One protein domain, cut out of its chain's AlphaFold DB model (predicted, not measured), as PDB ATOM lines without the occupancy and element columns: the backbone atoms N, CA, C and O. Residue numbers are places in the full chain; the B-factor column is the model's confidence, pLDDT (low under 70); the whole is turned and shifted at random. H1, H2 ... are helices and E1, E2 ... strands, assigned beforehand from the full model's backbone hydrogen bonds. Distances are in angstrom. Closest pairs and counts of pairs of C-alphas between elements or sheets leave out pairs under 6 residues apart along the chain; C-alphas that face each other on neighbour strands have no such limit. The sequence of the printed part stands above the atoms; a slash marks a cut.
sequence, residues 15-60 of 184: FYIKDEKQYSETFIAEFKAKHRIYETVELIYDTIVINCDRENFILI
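Overview. This is residues 15 to 60 of the 184 residues of an uncharacterized protein of Fibrobacter sp (UniProt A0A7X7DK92). A small sheet of three strands makes a short wall, with one helix, H1, that only grazes it; after the last strand the backbone folds back, and residues 58 to 59 pair beside E3. The sheet has the order E1, E2, E3 and is mixed, E1 and E2 being parallel and E2 and E3 an antiparallel hairpin. The printed part has 46 residues with one named helix and three named strands, in the order E1, H1, E2, E3. The class is mixed, helices and strands, though under half of the residues, 22 of 46, are in named elements. The whole is compact, with a radius of gyration of the C-alphas of 10.0 A, and rounded, with spans of 27 by 21 by 15 A.

Arrangement. E1, residues 15 to 17, is an edge strand of the sheet. H1, residues 25 to 34, is on the sheet but only grazes it, with its residues 28 to 32. The closest C-alphas of E1 and H1 are those of Phe 15 and Lys 32, 7.5 A apart. In H1 every O i to N i+4 pair is within hydrogen-bond range. E2, residues 40 to 44, is the inner strand and is parallel to E1, with 7 degrees between their directions. C-alphas 16 and 42 face each other at 4.7 A, and N 16 and O 41 are within hydrogen-bond range at 2.9 A, as are N 43 and O 16 at 2.8 A. E1, H1 and E2 form a strand-helix-strand unit, two parallel neighbour strands with a helix between them along the chain, and its crossover is left-handed. E3, residues 47 to 50, is the other edge strand and forms a hairpin with E2, antiparallel at 173 degrees. N 42 and O 49 are within hydrogen-bond range at 2.8 A, and so are N 47 and O 44 at 2.9 A. E1 and E3 are apart. Residues 58 to 59 pair with residues 47 to 48 of E3, antiparallel.

Along the chain. E1 begins at C-alpha 15, at (115.747, 128.955, 68.868), and its three residues end at Ile 17. H1 runs from C-alpha 25, at (106.834, 117.904, 66.769), to Lys 34 and is 14.4 A long from first to last C-alpha. E2 runs from Thr 40 to Ile 44 and is 13.0 A long. E3 runs from Thr 47 and ends at C-alpha 50, at (111.525, 137.529, 67.606), 10.0 A from its first C-alpha.

Size, cuts and confidence. The two C-alphas farthest apart are those of Thr 26 and Glu 55, 28.1 A. The printed part has no cut. The links from H1 to E2 and from E2 to E3 are tight, with 5 and 2 residues, and the link from E1 to H1, with 7 residues, is short. The mean pLDDT of the printed part is 96.4, and no printed residue is under 70.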
ATOM      1  N   PHE A  15     117.076 129.296  68.371       97.62
ATOM      2  CA  PHE A  15     115.747 128.955  68.868       97.62
ATOM      3  C   PHE A  15     115.785 128.631  70.360       97.62
ATOM      4  O   PHE A  15     116.609 127.828  70.800       97.62
ATOM      5  N   TYR A  16     114.841 129.187  71.111       97.94
ATOM      6  CA  TYR A  16     114.556 128.801  72.490       97.94
ATOM      7  C   TYR A  16     113.083 128.414  72.610       97.94
ATOM      8  O   TYR A  16     112.205 129.235  72.379       97.94
ATOM      9  N   ILE A  17     112.796 127.167  72.976       97.81
ATOM     10  CA  ILE A  17     111.425 126.700  73.211       97.81
ATOM     11  C   ILE A  17     111.325 126.310  74.679       97.81
ATOM     12  O   ILE A  17     112.055 125.429  75.131       97.81
ATOM     13  N   LYS A  18     110.450 126.985  75.433       97.56
ATOM     14  CA  LYS A  18     110.361 126.799  76.890       97.56
ATOM     15  C   LYS A  18     109.955 125.375  77.273       97.56
ATOM     16  O   LYS A  18     110.510 124.823  78.221       97.56
ATOM     17  N   ASP A  19     108.978 124.815  76.567       97.31
ATOM     18  CA  ASP A  19     108.512 123.439  76.742       97.31
ATOM     19  C   ASP A  19     108.016 122.890  75.399       97.31
ATOM     20  O   ASP A  19     106.912 123.201  74.956       97.31
ATOM     21  N   GLU A  20     108.841 122.076  74.733       96.56
ATOM     22  CA  GLU A  20     108.508 121.504  73.420       96.56
ATOM     23  C   GLU A  20     107.266 120.596  73.464       96.56
ATOM     24  O   GLU A  20     106.598 120.437  72.448       96.56
ATOM     25  N   LYS A  21     106.883 120.057  74.633       96.56
ATOM     26  CA  LYS A  21     105.706 119.177  74.766       96.56
ATOM     27  C   LYS A  21     104.372 119.905  74.605       96.56
ATOM     28  O   LYS A  21     103.330 119.254  74.546       96.56
ATOM     29  N   GLN A  22     104.381 121.237  74.581       96.69
ATOM     30  CA  GLN A  22     103.173 122.050  74.437       96.69
ATOM     31  C   GLN A  22     102.810 122.361  72.976       96.69
ATOM     32  O   GLN A  22     101.865 123.113  72.726       96.69
ATOM     33  N   TYR A  23     103.530 121.764  72.029       97.94
ATOM     34  CA  TYR A  23     103.316 121.875  70.588       97.94
ATOM     35  C   TYR A  23     103.492 120.492  69.957       97.94
ATOM     36  O   TYR A  23     104.042 119.585  70.588       97.94
ATOM     37  N   SER A  24     103.039 120.305  68.719       97.44
ATOM     38  CA  SER A  24     103.405 119.098  67.973       97.44
ATOM     39  C   SER A  24     104.859 119.172  67.495       97.44
ATOM     40  O   SER A  24     105.412 120.245  67.239       97.44
ATOM     41  N   GLU A  25     105.484 118.005  67.336       96.94
ATOM     42  CA  GLU A  25     106.834 117.904  66.769       96.94
ATOM     43  C   GLU A  25     106.878 118.444  65.331       96.94
ATOM     44  O   GLU A  25     107.815 119.158  64.967       96.94
ATOM     45  N   THR A  26     105.836 118.160  64.543       96.06
ATOM     46  CA  THR A  26     105.673 118.654  63.169       96.06
ATOM     47  C   THR A  26     105.612 120.179  63.132       96.06
ATOM     48  O   THR A  26     106.377 120.795  62.390       96.06
ATOM     49  N   PHE A  27     104.798 120.804  63.990       97.50
ATOM     50  CA  PHE A  27     104.737 122.259  64.103       97.50
ATOM     51  C   PHE A  27     106.101 122.850  64.454       97.50
ATOM     52  O   PHE A  27     106.548 123.784  63.796       97.50
ATOM     53  N   ILE A  28     106.804 122.300  65.452       98.00
ATOM     54  CA  ILE A  28     108.132 122.799  65.846       98.00
ATOM     55  C   ILE A  28     109.129 122.702  64.685       98.00
ATOM     56  O   ILE A  28     109.931 123.621  64.489       98.00
ATOM     57  N   ALA A  29     109.109 121.602  63.930       97.00
ATOM     58  CA  ALA A  29     109.996 121.403  62.789       97.00
ATOM     59  C   ALA A  29     109.738 122.442  61.684       97.00
ATOM     60  O   ALA A  29     110.676 123.122  61.253       97.00
ATOM     61  N   GLU A  30     108.477 122.616  61.288       96.19
ATOM     62  CA  GLU A  30     108.061 123.587  60.269       96.19
ATOM     63  C   GLU A  30     108.290 125.032  60.731       96.19
ATOM     64  O   GLU A  30     108.856 125.850  60.001       96.19
ATOM     65  N   PHE A  31     107.962 125.344  61.985       96.81
ATOM     66  CA  PHE A  31     108.227 126.641  62.598       96.81
ATOM     67  C   PHE A  31     109.722 126.974  62.547       96.81
ATOM     68  O   PHE A  31     110.107 128.018  62.018       96.81
ATOM     69  N   LYS A  32     110.596 126.057  62.983       96.94
ATOM     70  CA  LYS A  32     112.056 126.242  62.890       96.94
ATOM     71  C   LYS A  32     112.532 126.408  61.446       96.94
ATOM     72  O   LYS A  32     113.497 127.135  61.214       96.94
ATOM     73  N   ALA A  33     111.910 125.739  60.475       95.94
ATOM     74  CA  ALA A  33     112.263 125.860  59.061       95.94
ATOM     75  C   ALA A  33     111.884 127.232  58.478       95.94
ATOM     76  O   ALA A  33     112.712 127.856  57.811       95.94
ATOM     77  N   LYS A  34     110.680 127.727  58.782       94.75
ATOM     78  CA  LYS A  34     110.135 128.986  58.243       94.75
ATOM     79  C   LYS A  34     110.717 130.245  58.899       94.75
ATOM     80  O   LYS A  34     110.681 131.316  58.303       94.75
ATOM     81  N   HIS A  35     111.340 130.120  60.073       95.00
ATOM     82  CA  HIS A  35     111.848 131.257  60.855       95.00
ATOM     83  C   HIS A  35     113.381 131.399  60.855       95.00
ATOM     84  O   HIS A  35     113.939 132.115  61.683       95.00
ATOM     85  N   ARG A  36     114.090 130.756  59.915       94.31
ATOM     86  CA  ARG A  36     115.571 130.780  59.836       94.31
ATOM     87  C   ARG A  36     116.190 132.132  59.461       94.31
ATOM     88  O   ARG A  36     117.410 132.244  59.369       94.31
ATOM     89  N   ILE A  37     115.361 133.133  59.178       92.38
ATOM     90  CA  ILE A  37     115.794 134.471  58.762       92.38
ATOM     91  C   ILE A  37     116.087 135.406  59.945       92.38
ATOM     92  O   ILE A  37     116.645 136.482  59.743       92.38
ATOM     93  N   TYR A  38     115.706 135.016  61.163       94.31
ATOM     94  CA  TYR A  38     115.831 135.842  62.365       94.31
ATOM     95  C   TYR A  38     117.126 135.559  63.134       94.31
ATOM     96  O   TYR A  38     117.748 134.512  62.960       94.31
ATOM     97  N   GLU A  39     117.542 136.472  64.013       96.12
ATOM     98  CA  GLU A  39     118.687 136.243  64.901       96.12
ATOM     99  C   GLU A  39     118.298 135.315  66.057       96.12
ATOM    100  O   GLU A  39     118.963 134.302  66.291       96.12
ATOM    101  N   THR A  40     117.190 135.624  66.737       97.44
ATOM    102  CA  THR A  40     116.629 134.801  67.817       97.44
ATOM    103  C   THR A  40     115.129 134.615  67.637       97.44
ATOM    104  O   THR A  40     114.432 135.510  67.155       97.44
ATOM    105  N   VAL A  41     114.630 133.445  68.023       97.81
ATOM    106  CA  VAL A  41     113.196 133.159  68.098       97.81
ATOM    107  C   VAL A  41     112.926 132.377  69.376       97.81
ATOM    108  O   VAL A  41     113.472 131.289  69.578       97.81
ATOM    109  N   GLU A  42     112.081 132.926  70.239       98.06
ATOM    110  CA  GLU A  42     111.642 132.282  71.471       98.06
ATOM    111  C   GLU A  42     110.172 131.880  71.357       98.06
ATOM    112  O   GLU A  42     109.341 132.681  70.938       98.06
ATOM    113  N   LEU A  43     109.854 130.654  71.768       97.56
ATOM    114  CA  LEU A  43     108.498 130.135  71.862       97.56
ATOM    115  C   LEU A  43     108.202 129.787  73.327       97.56
ATOM    116  O   LEU A  43     108.803 128.882  73.919       97.56
ATOM    117  N   ILE A  44     107.312 130.567  73.936       97.31
ATOM    118  CA  ILE A  44     107.004 130.546  75.365       97.31
ATOM    119  C   ILE A  44     105.482 130.496  75.526       97.31
ATOM    120  O   ILE A  44     104.824 131.531  75.492       97.31
ATOM    121  N   TYR A  45     104.921 129.303  75.747       96.44
ATOM    122  CA  TYR A  45     103.467 129.090  75.819       96.44
ATOM    123  C   TYR A  45     102.756 129.525  74.516       96.44
ATOM    124  O   TYR A  45     103.062 129.038  73.435       96.44
ATOM    125  N   ASP A  46     101.825 130.462  74.570       96.50
ATOM    126  CA  ASP A  46     101.193 131.057  73.391       96.50
ATOM    127  C   ASP A  46     101.979 132.245  72.820       96.50
ATOM    128  O   ASP A  46     101.503 132.896  71.903       96.50
ATOM    129  N   THR A  47     103.166 132.561  73.336       97.88
ATOM    130  CA  THR A  47     103.905 133.769  72.956       97.88
ATOM    131  C   THR A  47     105.126 133.435  72.103       97.88
ATOM    132  O   THR A  47     105.948 132.596  72.480       97.88
ATOM    133  N   ILE A  48     105.279 134.140  70.983       97.81
ATOM    134  CA  ILE A  48     106.463 134.117  70.120       97.81
ATOM    135  C   ILE A  48     107.185 135.464  70.242       97.81
ATOM    136  O   ILE A  48     106.588 136.520  70.031       97.81
ATOM    137  N   VAL A  49     108.481 135.428  70.556       97.88
ATOM    138  CA  VAL A  49     109.357 136.608  70.634       97.88
ATOM    139  C   VAL A  49     110.432 136.488  69.562       97.88
ATOM    140  O   VAL A  49     111.162 135.499  69.524       97.88
ATOM    141  N   ILE A  50     110.550 137.496  68.703       96.44
ATOM    142  CA  ILE A  50     111.525 137.529  67.606       96.44
ATOM    143  C   ILE A  50     112.597 138.567  67.929       96.44
ATOM    144  O   ILE A  50     112.278 139.678  68.341       96.44
ATOM    145  N   ASN A  51     113.874 138.224  67.741       96.44
ATOM    146  CA  ASN A  51     115.024 139.112  67.961       96.44
ATOM    147  C   ASN A  51     115.024 139.789  69.345       96.44
ATOM    148  O   ASN A  51     115.423 140.944  69.488       96.44
ATOM    149  N   CYS A  52     114.556 139.063  70.366       94.19
ATOM    150  CA  CYS A  52     114.390 139.551  71.737       94.19
ATOM    151  C   CYS A  52     113.433 140.757  71.885       94.19
ATOM    152  O   CYS A  52     113.441 141.403  72.936       94.19
ATOM    153  N   ASP A  53     112.601 141.056  70.882       95.81
ATOM    154  CA  ASP A  53     111.598 142.121  70.944       95.81
ATOM    155  C   ASP A  53     110.387 141.679  71.776       95.81
ATOM    156  O   ASP A  53     109.488 140.975  71.314       95.81
ATOM    157  N   ARG A  54     110.383 142.089  73.046       93.25
ATOM    158  CA  ARG A  54     109.305 141.791  73.998       93.25
ATOM    159  C   ARG A  54     108.162 142.801  73.964       93.25
ATOM    160  O   ARG A  54     107.184 142.598  74.678       93.25
ATOM    161  N   GLU A  55     108.281 143.878  73.191       94.75
ATOM    162  CA  GLU A  55     107.214 144.871  73.038       94.75
ATOM    163  C   GLU A  55     106.271 144.487  71.892       94.75
ATOM    164  O   GLU A  55     105.068 144.722  71.994       94.75
ATOM    165  N   ASN A  56     106.793 143.824  70.853       94.12
ATOM    166  CA  ASN A  56     106.035 143.385  69.677       94.12
ATOM    167  C   ASN A  56     105.990 141.854  69.552       94.12
ATOM    168  O   ASN A  56     106.316 141.285  68.509       94.12
ATOM    169  N   PHE A  57     105.601 141.172  70.630       95.25
ATOM    170  CA  PHE A  57     105.428 139.721  70.601       95.25
ATOM    171  C   PHE A  57     104.198 139.309  69.784       95.25
ATOM    172  O   PHE A  57     103.216 140.044  69.663       95.25
ATOM    173  N   ILE A  58     104.242 138.091  69.254       96.00
ATOM    174  CA  ILE A  58     103.144 137.477  68.507       96.00
ATOM    175  C   ILE A  58     102.448 136.463  69.413       96.00
ATOM    176  O   ILE A  58     103.109 135.706  70.125       96.00
ATOM    177  N   LEU A  59     101.116 136.434  69.373       95.38
ATOM    178  CA  LEU A  59     100.313 135.455  70.101       95.38
ATOM    179  C   LEU A  59      99.827 134.352  69.168       95.38
ATOM    180  O   LEU A  59      99.198 134.629  68.149       95.38
ATOM    181  N   ILE A  60     100.078 133.106  69.556       95.50
ATOM    182  CA  ILE A  60      99.435 131.930  68.986       95.50
ATOM    183  C   ILE A  60      97.931 132.014  69.283       95.50
ATOM    184  O   ILE A  60      97.555 132.289  70.426       95.50
TER     185      ILE A  60